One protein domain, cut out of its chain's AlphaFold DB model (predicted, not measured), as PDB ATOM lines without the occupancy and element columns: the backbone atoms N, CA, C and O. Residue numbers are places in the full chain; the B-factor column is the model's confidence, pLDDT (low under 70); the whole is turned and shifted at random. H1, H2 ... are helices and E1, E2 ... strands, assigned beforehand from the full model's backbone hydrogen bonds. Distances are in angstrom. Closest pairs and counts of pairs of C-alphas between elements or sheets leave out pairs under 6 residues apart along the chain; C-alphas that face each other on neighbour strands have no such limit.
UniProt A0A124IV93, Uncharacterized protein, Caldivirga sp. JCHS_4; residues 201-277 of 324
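AT A GLANCE: This is residues 201 to 277 of the 324 residues of an uncharacterized protein of Caldivirga sp. JCHS_4 (UniProt A0A124IV93). A four-stranded sheet, E6 E5 E4 E7, forms a wall; H1 stands over one of its faces, and the other face has no named helix or strand over it. The small sheet E1 E2 E3 lies on the H1 side of this wall, toward the edge strand E6, and the short H2, also on that side, grazes both sheets. The printed part has 77 residues, with seven named strands and two named helices in the order E1 E2 E3 E4 E5 E6 H1 H2 E7; the class is mixed. The larger sheet is mixed, the smaller one antiparallel. The whole is compact, with a radius of gyration of the C-alphas of 11.5 A and spans of 32 by 25 by 21 A.

HOW THE PARTS SIT: E1, residues 201 to 203, E2, residues 206 to 209, and E3, residues 213 to 216, form a meander, each strand the antiparallel neighbour of the one before. N 203 and O 206 are 2.8 A apart in the hairpin of E1 and E2, and N 207 and O 215 are 2.8 A apart in that of E2 and E3, both within hydrogen-bond range. E4, residues 221 to 227, is apart from E3; with E5, residues 232 to 237, and E6, residues 248 to 252, it makes a second meander. N 234 and O 225 are 2.8 A apart, and N 235 and O 249 are 2.8 A apart. H1, residues 256 to 262, is on this sheet at a height of 8.9 A and stands up from it, its line rising 52 degrees. H1 lies over E5, and the closest C-alphas of the two, Phe 232 and Pro 256, are 5.4 A apart. H2, residues 264 to 267, only grazes each sheet; its closest C-alphas with E2 are Ala 206 and Tyr 267, 7.5 A apart. E7, residues 273 to 276, is the parallel neighbour of E4, at 8 degrees, with N 275 and O 224 2.9 A apart. E6, H1, H2 and E7 form a split strand-helix-strand unit, two strands running the same way with E5 and E4 between them, and its crossover is right-handed. In H1 every O i to N i+4 pair is within hydrogen-bond range; H2 is too short for such a pair.

IN THESE COORDINATES: E1 begins at C-alpha 201, (98.329, 134.104, 143.255). E4 is 17.0 A long, E5 16.0 A, E6 12.9 A and H1 10.1 A. H1 begins at C-alpha 256, (91.967, 122.432, 136.214), and E7 ends at C-alpha 276, (88.822, 112.708, 140.500).

THE WHOLE: The two C-alphas farthest apart, Arg 229 and Ser 242, are 31.9 A from each other. The printed part has no cut and no long link. The mean pLDDT of the printed part is 83.4, with residues 242, 270 to 273 and 276 to 277 under 70.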
ATOM      1  N   ALA A 201      96.880 134.133 143.389       91.56
ATOM      2  CA  ALA A 201      98.329 134.104 143.255       91.56
ATOM      3  C   ALA A 201      98.908 132.889 143.984       91.56
ATOM      4  O   ALA A 201      98.636 132.669 145.164       91.56
ATOM      5  N   PHE A 202      99.731 132.119 143.273       91.06
ATOM      6  CA  PHE A 202     100.414 130.945 143.808       91.06
ATOM      7  C   PHE A 202     101.864 131.290 144.151       91.06
ATOM      8  O   PHE A 202     102.608 131.796 143.308       91.06
ATOM      9  N   TYR A 203     102.274 130.981 145.377       90.50
ATOM     10  CA  TYR A 203     103.629 131.142 145.900       90.50
ATOM     11  C   TYR A 203     104.132 129.812 146.439       90.50
ATOM     12  O   TYR A 203     103.343 128.988 146.862       90.50
ATOM     13  N   LYS A 204     105.451 129.614 146.501       86.00
ATOM     14  CA  LYS A 204     106.051 128.339 146.932       86.00
ATOM     15  C   LYS A 204     105.523 127.816 148.280       86.00
ATOM     16  O   LYS A 204     105.429 126.610 148.460       86.00
ATOM     17  N   ASP A 205     105.201 128.716 149.200       88.38
ATOM     18  CA  ASP A 205     104.780 128.456 150.577       88.38
ATOM     19  C   ASP A 205     103.333 128.895 150.878       88.38
ATOM     20  O   ASP A 205     102.859 128.690 151.997       88.38
ATOM     21  N   ALA A 206     102.622 129.503 149.920       89.06
ATOM     22  CA  ALA A 206     101.290 130.054 150.163       89.06
ATOM     23  C   ALA A 206     100.428 130.214 148.898       89.06
ATOM     24  O   ALA A 206     100.921 130.432 147.793       89.06
ATOM     25  N   ILE A 207      99.109 130.209 149.083       90.31
ATOM     26  CA  ILE A 207      98.121 130.602 148.074       90.31
ATOM     27  C   ILE A 207      97.413 131.862 148.566       90.31
ATOM     28  O   ILE A 207      96.987 131.924 149.719       90.31
ATOM     29  N   ILE A 208      97.276 132.863 147.698       90.44
ATOM     30  CA  ILE A 208      96.574 134.109 148.015       90.44
ATOM     31  C   ILE A 208      95.331 134.235 147.148       90.44
ATOM     32  O   ILE A 208      95.421 134.195 145.922       90.44
ATOM     33  N   PHE A 209      94.189 134.442 147.796       89.81
ATOM     34  CA  PHE A 209      92.911 134.702 147.144       89.81
ATOM     35  C   PHE A 209      92.507 136.175 147.268       89.81
ATOM     36  O   PHE A 209      92.568 136.746 148.361       89.81
ATOM     37  N   ASP A 210      92.070 136.776 146.157       87.19
ATOM     38  CA  ASP A 210      91.557 138.154 146.063       87.19
ATOM     39  C   ASP A 210      92.464 139.230 146.690       87.19
ATOM     40  O   ASP A 210      91.989 140.255 147.188       87.19
ATOM     41  N   ASP A 211      93.777 138.982 146.686       83.44
ATOM     42  CA  ASP A 211      94.808 139.798 147.344       83.44
ATOM     43  C   ASP A 211      94.586 140.019 148.850       83.44
ATOM     44  O   ASP A 211      95.222 140.888 149.451       83.44
ATOM     45  N   LEU A 212      93.700 139.248 149.481       83.12
ATOM     46  CA  LEU A 212      93.305 139.434 150.874       83.12
ATOM     47  C   LEU A 212      93.580 138.195 151.712       83.12
ATOM     48  O   LEU A 212      94.099 138.296 152.822       83.12
ATOM     49  N   TYR A 213      93.213 137.025 151.206       86.31
ATOM     50  CA  TYR A 213      93.234 135.812 151.999       86.31
ATOM     51  C   TYR A 213      94.490 135.004 151.713       86.31
ATOM     52  O   TYR A 213      94.574 134.306 150.705       86.31
ATOM     53  N   VAL A 214      95.462 135.100 152.620       88.00
ATOM     54  CA  VAL A 214      96.716 134.344 152.560       88.00
ATOM     55  C   VAL A 214      96.543 133.005 153.277       88.00
ATOM     56  O   VAL A 214      96.295 132.962 154.484       88.00
ATOM     57  N   LEU A 215      96.690 131.910 152.537       87.94
ATOM     58  CA  LEU A 215      96.715 130.550 153.066       87.94
ATOM     59  C   LEU A 215      98.125 129.982 152.944       87.94
ATOM     60  O   LEU A 215      98.618 129.778 151.838       87.94
ATOM     61  N   LYS A 216      98.768 129.731 154.082       87.56
ATOM     62  CA  LYS A 216     100.106 129.132 154.139       87.56
ATOM     63  C   LYS A 216     100.009 127.617 154.046       87.56
ATOM     64  O   LYS A 216      99.097 127.032 154.624       87.56
ATOM     65  N   ALA A 217     100.955 127.007 153.348       85.50
ATOM     66  CA  ALA A 217     101.109 125.563 153.306       85.50
ATOM     67  C   ALA A 217     101.835 125.041 154.567       85.50
ATOM     68  O   ALA A 217     102.651 125.772 155.139       85.50
ATOM     69  N   PRO A 218     101.591 123.784 154.980       85.50
ATOM     70  CA  PRO A 218     100.629 122.839 154.407       85.50
ATOM     71  C   PRO A 218      99.171 123.170 154.783       85.50
ATOM     72  O   PRO A 218      98.889 123.700 155.855       85.50
ATOM     73  N   LEU A 219      98.245 122.880 153.870       85.25
ATOM     74  CA  LEU A 219      96.807 123.062 154.036       85.25
ATOM     75  C   LEU A 219      96.188 121.784 154.610       85.25
ATOM     76  O   LEU A 219      96.289 120.714 154.005       85.25
ATOM     77  N   ASP A 220      95.478 121.931 155.728       84.88
ATOM     78  CA  ASP A 220      94.701 120.861 156.359       84.88
ATOM     79  C   ASP A 220      93.385 120.620 155.588       84.88
ATOM     80  O   ASP A 220      92.303 121.104 155.957       84.88
ATOM     81  N   ALA A 221      93.496 119.932 154.450       83.69
ATOM     82  CA  ALA A 221      92.366 119.555 153.609       83.69
ATOM     83  C   ALA A 221      91.779 118.192 154.006       83.69
ATOM     84  O   ALA A 221      92.476 117.272 154.426       83.69
ATOM     85  N   ASP A 222      90.465 118.086 153.863       84.56
ATOM     86  CA  ASP A 222      89.670 116.871 154.015       84.56
ATOM     87  C   ASP A 222      89.613 116.111 152.680       84.56
ATOM     88  O   ASP A 222      90.002 114.946 152.586       84.56
ATOM     89  N   SER A 223      89.222 116.818 151.614       84.19
ATOM     90  CA  SER A 223      89.172 116.295 150.250       84.19
ATOM     91  C   SER A 223      89.495 117.369 149.216       84.19
ATOM     92  O   SER A 223      89.324 118.571 149.461       84.19
ATOM     93  N   VAL A 224      89.958 116.930 148.045       87.25
ATOM     94  CA  VAL A 224      90.051 117.781 146.854       87.25
ATOM     95  C   VAL A 224      89.321 117.146 145.687       87.25
ATOM     96  O   VAL A 224      89.550 115.983 145.362       87.25
ATOM     97  N   THR A 225      88.471 117.942 145.046       88.44
ATOM     98  CA  THR A 225      87.689 117.557 143.876       88.44
ATOM     99  C   THR A 225      88.231 118.278 142.650       88.44
ATOM    100  O   THR A 225      88.307 119.509 142.630       88.44
ATOM    101  N   VAL A 226      88.598 117.524 141.616       88.88
ATOM    102  CA  VAL A 226      89.024 118.077 140.321       88.88
ATOM    103  C   VAL A 226      87.956 117.744 139.284       88.88
ATOM    104  O   VAL A 226      87.749 116.572 138.968       88.88
ATOM    105  N   ASP A 227      87.283 118.771 138.758       86.88
ATOM    106  CA  ASP A 227      86.247 118.635 137.732       86.88
ATOM    107  C   ASP A 227      86.689 119.317 136.430       86.88
ATOM    108  O   ASP A 227      86.797 120.544 136.330       86.88
ATOM    109  N   GLU A 228      86.945 118.505 135.403       85.88
ATOM    110  CA  GLU A 228      87.357 118.984 134.081       85.88
ATOM    111  C   GLU A 228      86.209 119.565 133.258       85.88
ATOM    112  O   GLU A 228      86.421 120.498 132.481       85.88
ATOM    113  N   ARG A 229      84.989 119.039 133.424       83.88
ATOM    114  CA  ARG A 229      83.816 119.487 132.663       83.88
ATOM    115  C   ARG A 229      83.379 120.863 133.143       83.88
ATOM    116  O   ARG A 229      83.156 121.756 132.328       83.88
ATOM    117  N   ARG A 230      83.325 121.044 134.464       85.12
ATOM    118  CA  ARG A 230      82.961 122.304 135.128       85.12
ATOM    119  C   ARG A 230      84.153 123.235 135.361       85.12
ATOM    120  O   ARG A 230      83.968 124.364 135.811       85.12
ATOM    121  N   ARG A 231      85.362 122.798 134.985       89.00
ATOM    122  CA  ARG A 231      86.596 123.598 134.932       89.00
ATOM    123  C   ARG A 231      87.025 124.187 136.274       89.00
ATOM    124  O   ARG A 231      87.462 125.341 136.341       89.00
ATOM    125  N   PHE A 232      86.924 123.400 137.341       92.06
ATOM    126  CA  PHE A 232      87.350 123.844 138.662       92.06
ATOM    127  C   PHE A 232      88.128 122.791 139.448       92.06
ATOM    128  O   PHE A 232      88.004 121.586 139.242       92.06
ATOM    129  N   VAL A 233      88.920 123.290 140.393       91.19
ATOM    130  CA  VAL A 233      89.518 122.526 141.487       91.19
ATOM    131  C   VAL A 233      88.908 123.039 142.783       91.19
ATOM    132  O   VAL A 233      88.974 124.234 143.067       91.19
ATOM    133  N   GLU A 234      88.297 122.162 143.566       91.25
ATOM    134  CA  GLU A 234      87.680 122.511 144.841       91.25
ATOM    135  C   GLU A 234      88.424 121.859 146.001       91.25
ATOM    136  O   GLU A 234      88.561 120.642 146.057       91.25
ATOM    137  N   ILE A 235      88.883 122.680 146.942       90.06
ATOM    138  CA  ILE A 235      89.572 122.247 148.155       90.06
ATOM    139  C   ILE A 235      88.586 122.344 149.314       90.06
ATOM    140  O   ILE A 235      88.124 123.437 149.650       90.06
ATOM    141  N   THR A 236      88.291 121.215 149.952       88.19
ATOM    142  CA  THR A 236      87.497 121.168 151.179       88.19
ATOM    143  C   THR A 236      88.440 121.083 152.367       88.19
ATOM    144  O   THR A 236      89.101 120.072 152.564       88.19
ATOM    145  N   LEU A 237      88.519 122.137 153.174       85.75
ATOM    146  CA  LEU A 237      89.321 122.172 154.402       85.75
ATOM    147  C   LEU A 237      88.677 121.314 155.503       85.75
ATOM    148  O   LEU A 237      87.452 121.201 155.548       85.75
ATOM    149  N   LYS A 238      89.451 120.752 156.443       82.19
ATOM    150  CA  LYS A 238      88.863 120.074 157.621       82.19
ATOM    151  C   LYS A 238      88.145 121.065 158.537       82.19
ATOM    152  O   LYS A 238      87.076 120.773 159.075       82.19
ATOM    153  N   LYS A 239      88.728 122.255 158.708       77.81
ATOM    154  CA  LYS A 239      88.192 123.363 159.511       77.81
ATOM    155  C   LYS A 239      88.440 124.697 158.797       77.81
ATOM    156  O   LYS A 239      89.454 124.827 158.117       77.81
ATOM    157  N   PRO A 240      87.551 125.695 158.948       71.75
ATOM    158  CA  PRO A 240      87.816 127.034 158.431       71.75
ATOM    159  C   PRO A 240      89.051 127.631 159.117       71.75
ATOM    160  O   PRO A 240      89.202 127.551 160.340       71.75
ATOM    161  N   THR A 241      89.923 128.247 158.326       71.12
ATOM    162  CA  THR A 241      91.143 128.903 158.813       71.12
ATOM    163  C   THR A 241      90.801 130.259 159.437       71.12
ATOM    164  O   THR A 241      89.814 130.893 159.072       71.12
ATOM    165  N   SER A 242      91.643 130.779 160.338       66.88
ATOM    166  CA  SER A 242      91.472 132.131 160.908       66.88
ATOM    167  C   SER A 242      91.330 133.230 159.849       66.88
ATOM    168  O   SER A 242      90.709 134.260 160.099       66.88
ATOM    169  N   THR A 243      91.924 133.010 158.678       71.94
ATOM    170  CA  THR A 243      91.953 133.954 157.563       71.94
ATOM    171  C   THR A 243      90.692 133.867 156.702       71.94
ATOM    172  O   THR A 243      90.249 134.895 156.202       71.94
ATOM    173  N   ILE A 244      90.097 132.676 156.545       74.38
ATOM    174  CA  ILE A 244      88.970 132.427 155.634       74.38
ATOM    175  C   ILE A 244      87.832 131.702 156.371       74.38
ATOM    176  O   ILE A 244      88.023 130.571 156.815       74.38
ATOM    177  N   PRO A 245      86.619 132.287 156.446       72.94
ATOM    178  CA  PRO A 245      85.473 131.651 157.101       72.94
ATOM    179  C   PRO A 245      84.835 130.511 156.279       72.94
ATOM    180  O   PRO A 245      83.885 129.883 156.750       72.94
ATOM    181  N   TYR A 246      85.326 130.253 155.064       79.56
ATOM    182  CA  TYR A 246      84.807 129.247 154.138       79.56
ATOM    183  C   TYR A 246      85.576 127.928 154.271       79.56
ATOM    184  O   TYR A 246      86.794 127.926 154.434       79.56
ATOM    185  N   ARG A 247      84.858 126.801 154.191       83.81
ATOM    186  CA  ARG A 247      85.458 125.456 154.214       83.81
ATOM    187  C   ARG A 247      85.790 124.965 152.806       83.81
ATOM    188  O   ARG A 247      86.818 124.331 152.619       83.81
ATOM    189  N   ARG A 248      84.925 125.268 151.835       87.44
ATOM    190  CA  ARG A 248      85.095 124.916 150.423       87.44
ATOM    191  C   ARG A 248      85.698 126.101 149.674       87.44
ATOM    192  O   ARG A 248      85.117 127.184 149.669       87.44
ATOM    193  N   LEU A 249      86.855 125.906 149.057       90.06
ATOM    194  CA  LEU A 249      87.548 126.902 148.241       90.06
ATOM    195  C   LEU A 249      87.565 126.408 146.798       90.06
ATOM    196  O   LEU A 249      88.170 125.375 146.521       90.06
ATOM    197  N   ARG A 250      86.909 127.122 145.880       91.69
ATOM    198  CA  ARG A 250      86.780 126.696 144.482       91.69
ATOM    199  C   ARG A 250      87.610 127.585 143.563       91.69
ATOM    200  O   ARG A 250      87.444 128.801 143.525       91.69
ATOM    201  N   ILE A 251      88.500 126.958 142.806       92.94
ATOM    202  CA  ILE A 251      89.429 127.584 141.868       92.94
ATOM    203  C   ILE A 251      88.964 127.255 140.453       92.94
ATOM    204  O   ILE A 251      89.134 126.123 140.008       92.94
ATOM    205  N   TYR A 252      88.405 128.230 139.735       92.00
ATOM    206  CA  TYR A 252      88.091 128.058 138.314       92.00
ATOM    207  C   TYR A 252      89.322 128.325 137.455       92.00
ATOM    208  O   TYR A 252      89.997 129.342 137.617       92.00
ATOM    209  N   ALA A 253      89.598 127.423 136.519       90.12
ATOM    210  CA  ALA A 253      90.722 127.534 135.602       90.12
ATOM    211  C   ALA A 253      90.386 126.869 134.267       90.12
ATOM    212  O   ALA A 253      89.672 125.873 134.223       90.12
ATOM    213  N   ARG A 254      90.945 127.378 133.160       87.69
ATOM    214  CA  ARG A 254      90.773 126.745 131.838       87.69
ATOM    215  C   ARG A 254      91.277 125.295 131.824       87.69
ATOM    216  O   ARG A 254      90.659 124.465 131.167       87.69
ATOM    217  N   ASP A 255      92.370 125.033 132.537       89.25
ATOM    218  CA  ASP A 255      92.989 123.718 132.710       89.25
ATOM    219  C   ASP A 255      93.065 123.372 134.214       89.25
ATOM    220  O   ASP A 255      94.038 123.730 134.886       89.25
ATOM    221  N   PRO A 256      92.017 122.749 134.787       88.44
ATOM    222  CA  PRO A 256      91.967 122.432 136.214       88.44
ATOM    223  C   PRO A 256      92.973 121.344 136.614       88.44
ATOM    224  O   PRO A 256      93.572 121.459 137.685       88.44
ATOM    225  N   ARG A 257      93.234 120.340 135.758       87.69
ATOM    226  CA  ARG A 257      94.256 119.311 136.027       87.69
ATOM    227  C   ARG A 257      95.651 119.920 136.104       87.69
ATOM    228  O   ARG A 257      96.374 119.662 137.065       87.69
ATOM    229  N   GLY A 258      96.000 120.805 135.172       88.00
ATOM    230  CA  GLY A 258      97.292 121.486 135.206       88.00
ATOM    231  C   GLY A 258      97.498 122.331 136.466       88.00
ATOM    232  O   GLY A 258      98.601 122.358 137.012       88.00
ATOM    233  N   ILE A 259      96.453 123.003 136.966       88.25
ATOM    234  CA  ILE A 259      96.523 123.763 138.228       88.25
ATOM    235  C   ILE A 259      96.669 122.837 139.439       88.25
ATOM    236  O   ILE A 259      97.473 123.124 140.335       88.25
ATOM    237  N   TRP A 260      95.925 121.731 139.451       87.31
ATOM    238  CA  TRP A 260      96.011 120.709 140.487       87.31
ATOM    239  C   TRP A 260      97.433 120.155 140.617       87.31
ATOM    240  O   TRP A 260      98.044 120.266 141.680       87.31
ATOM    241  N   GLU A 261      97.991 119.636 139.524       87.75
ATOM    242  CA  GLU A 261      99.291 118.961 139.517       87.75
ATOM    243  C   GLU A 261     100.455 119.917 139.801       87.75
ATOM    244  O   GLU A 261     101.377 119.582 140.546       87.75
ATOM    245  N   LYS A 262     100.427 121.125 139.220       86.25
ATOM    246  CA  LYS A 262     101.558 122.061 139.311       86.25
ATOM    247  C   LYS A 262     101.627 122.791 140.644       86.25
ATOM    248  O   LYS A 262     102.743 123.064 141.108       86.25
ATOM    249  N   TYR A 263     100.473 123.130 141.218       85.94
ATOM    250  CA  TYR A 263     100.381 124.027 142.367       85.94
ATOM    251  C   TYR A 263      99.662 123.376 143.544       85.94
ATOM    252  O   TYR A 263     100.275 123.213 144.592       85.94
ATOM    253  N   VAL A 264      98.388 123.003 143.389       84.38
ATOM    254  CA  VAL A 264      97.524 122.654 144.533       84.38
ATOM    255  C   VAL A 264      98.016 121.415 145.278       84.38
ATOM    256  O   VAL A 264      98.087 121.447 146.504       84.38
ATOM    257  N   SER A 265      98.436 120.373 144.559       84.62
ATOM    258  CA  SER A 265      98.953 119.119 145.126       84.62
ATOM    259  C   SER A 265     100.117 119.329 146.103       84.62
ATOM    260  O   SER A 265     100.230 118.620 147.099       84.62
ATOM    261  N   LYS A 266     100.958 120.343 145.861       86.44
ATOM    262  CA  LYS A 266     102.150 120.651 146.666       86.44
ATOM    263  C   LYS A 266     101.831 121.358 147.979       86.44
ATOM    264  O   LYS A 266     102.683 121.397 148.861       86.44
ATOM    265  N   TYR A 267     100.645 121.950 148.095       83.88
ATOM    266  CA  TYR A 267     100.237 122.667 149.300       83.88
ATOM    267  C   TYR A 267      99.493 121.782 150.294       83.88
ATOM    268  O   TYR A 267      99.176 122.258 151.376       83.88
ATOM    269  N   LEU A 268      99.188 120.531 149.951       81.62
ATOM    270  CA  LEU A 268      98.393 119.635 150.784       81.62
ATOM    271  C   LEU A 268      99.253 118.769 151.700       81.62
ATOM    272  O   LEU A 268     100.392 118.431 151.382       81.62
ATOM    273  N   GLU A 269      98.676 118.368 152.831       73.38
ATOM    274  CA  GLU A 269      99.247 117.310 153.667       73.38
ATOM    275  C   GLU A 269      99.204 115.950 152.940       73.38
ATOM    276  O   GLU A 269      98.313 115.678 152.137       73.38
ATOM    277  N   ALA A 270     100.151 115.058 153.240       61.03
ATOM    278  CA  ALA A 270     100.372 113.804 152.505       61.03
ATOM    279  C   ALA A 270      99.219 112.766 152.567       61.03
ATOM    280  O   ALA A 270      99.343 111.695 151.981       61.03
ATOM    281  N   GLN A 271      98.115 113.044 153.270       56.16
ATOM    282  CA  GLN A 271      97.007 112.103 153.517       56.16
ATOM    283  C   GLN A 271      95.649 112.546 152.936       56.16
ATOM    284  O   GLN A 271      94.604 112.055 153.362       56.16
ATOM    285  N   VAL A 272      95.623 113.481 151.982       67.38
ATOM    286  CA  VAL A 272      94.362 114.017 151.437       67.38
ATOM    287  C   VAL A 272      93.710 113.054 150.437       67.38
ATOM    288  O   VAL A 272      94.367 112.542 149.530       67.38
ATOM    289  N   LYS A 273      92.392 112.841 150.570       68.44
ATOM    290  CA  LYS A 273      91.589 112.081 149.601       68.44
ATOM    291  C   LYS A 273      91.355 112.925 148.347       68.44
ATOM    292  O   LYS A 273      90.736 113.988 148.415       68.44
ATOM    293  N   VAL A 274      91.854 112.451 147.210       70.06
ATOM    294  CA  VAL A 274      91.646 113.084 145.902       70.06
ATOM    295  C   VAL A 274      90.482 112.385 145.217       70.06
ATOM    296  O   VAL A 274      90.571 111.204 144.885       70.06
ATOM    297  N   GLU A 275      89.386 113.107 145.021       72.69
ATOM    298  CA  GLU A 275      88.235 112.634 144.258       72.69
ATOM    299  C   GLU A 275      88.342 113.198 142.838       72.69
ATOM    300  O   GLU A 275      87.959 114.336 142.552       72.69
ATOM    301  N   GLU A 276      88.912 112.408 141.926       61.00
ATOM    302  CA  GLU A 276      88.822 112.708 140.500       61.00
ATOM    303  C   GLU A 276      87.414 112.369 140.012       61.00
ATOM    304  O   GLU A 276      87.049 111.199 139.883       61.00
ATOM    305  N   VAL A 277      86.624 113.390 139.682       60.56
ATOM    306  CA  VAL A 277      85.313 113.189 139.056       60.56
ATOM    307  C   VAL A 277      85.533 112.924 137.566       60.56
ATOM    308  O   VAL A 277      85.256 113.754 136.702       60.56
TER     309      VAL A 277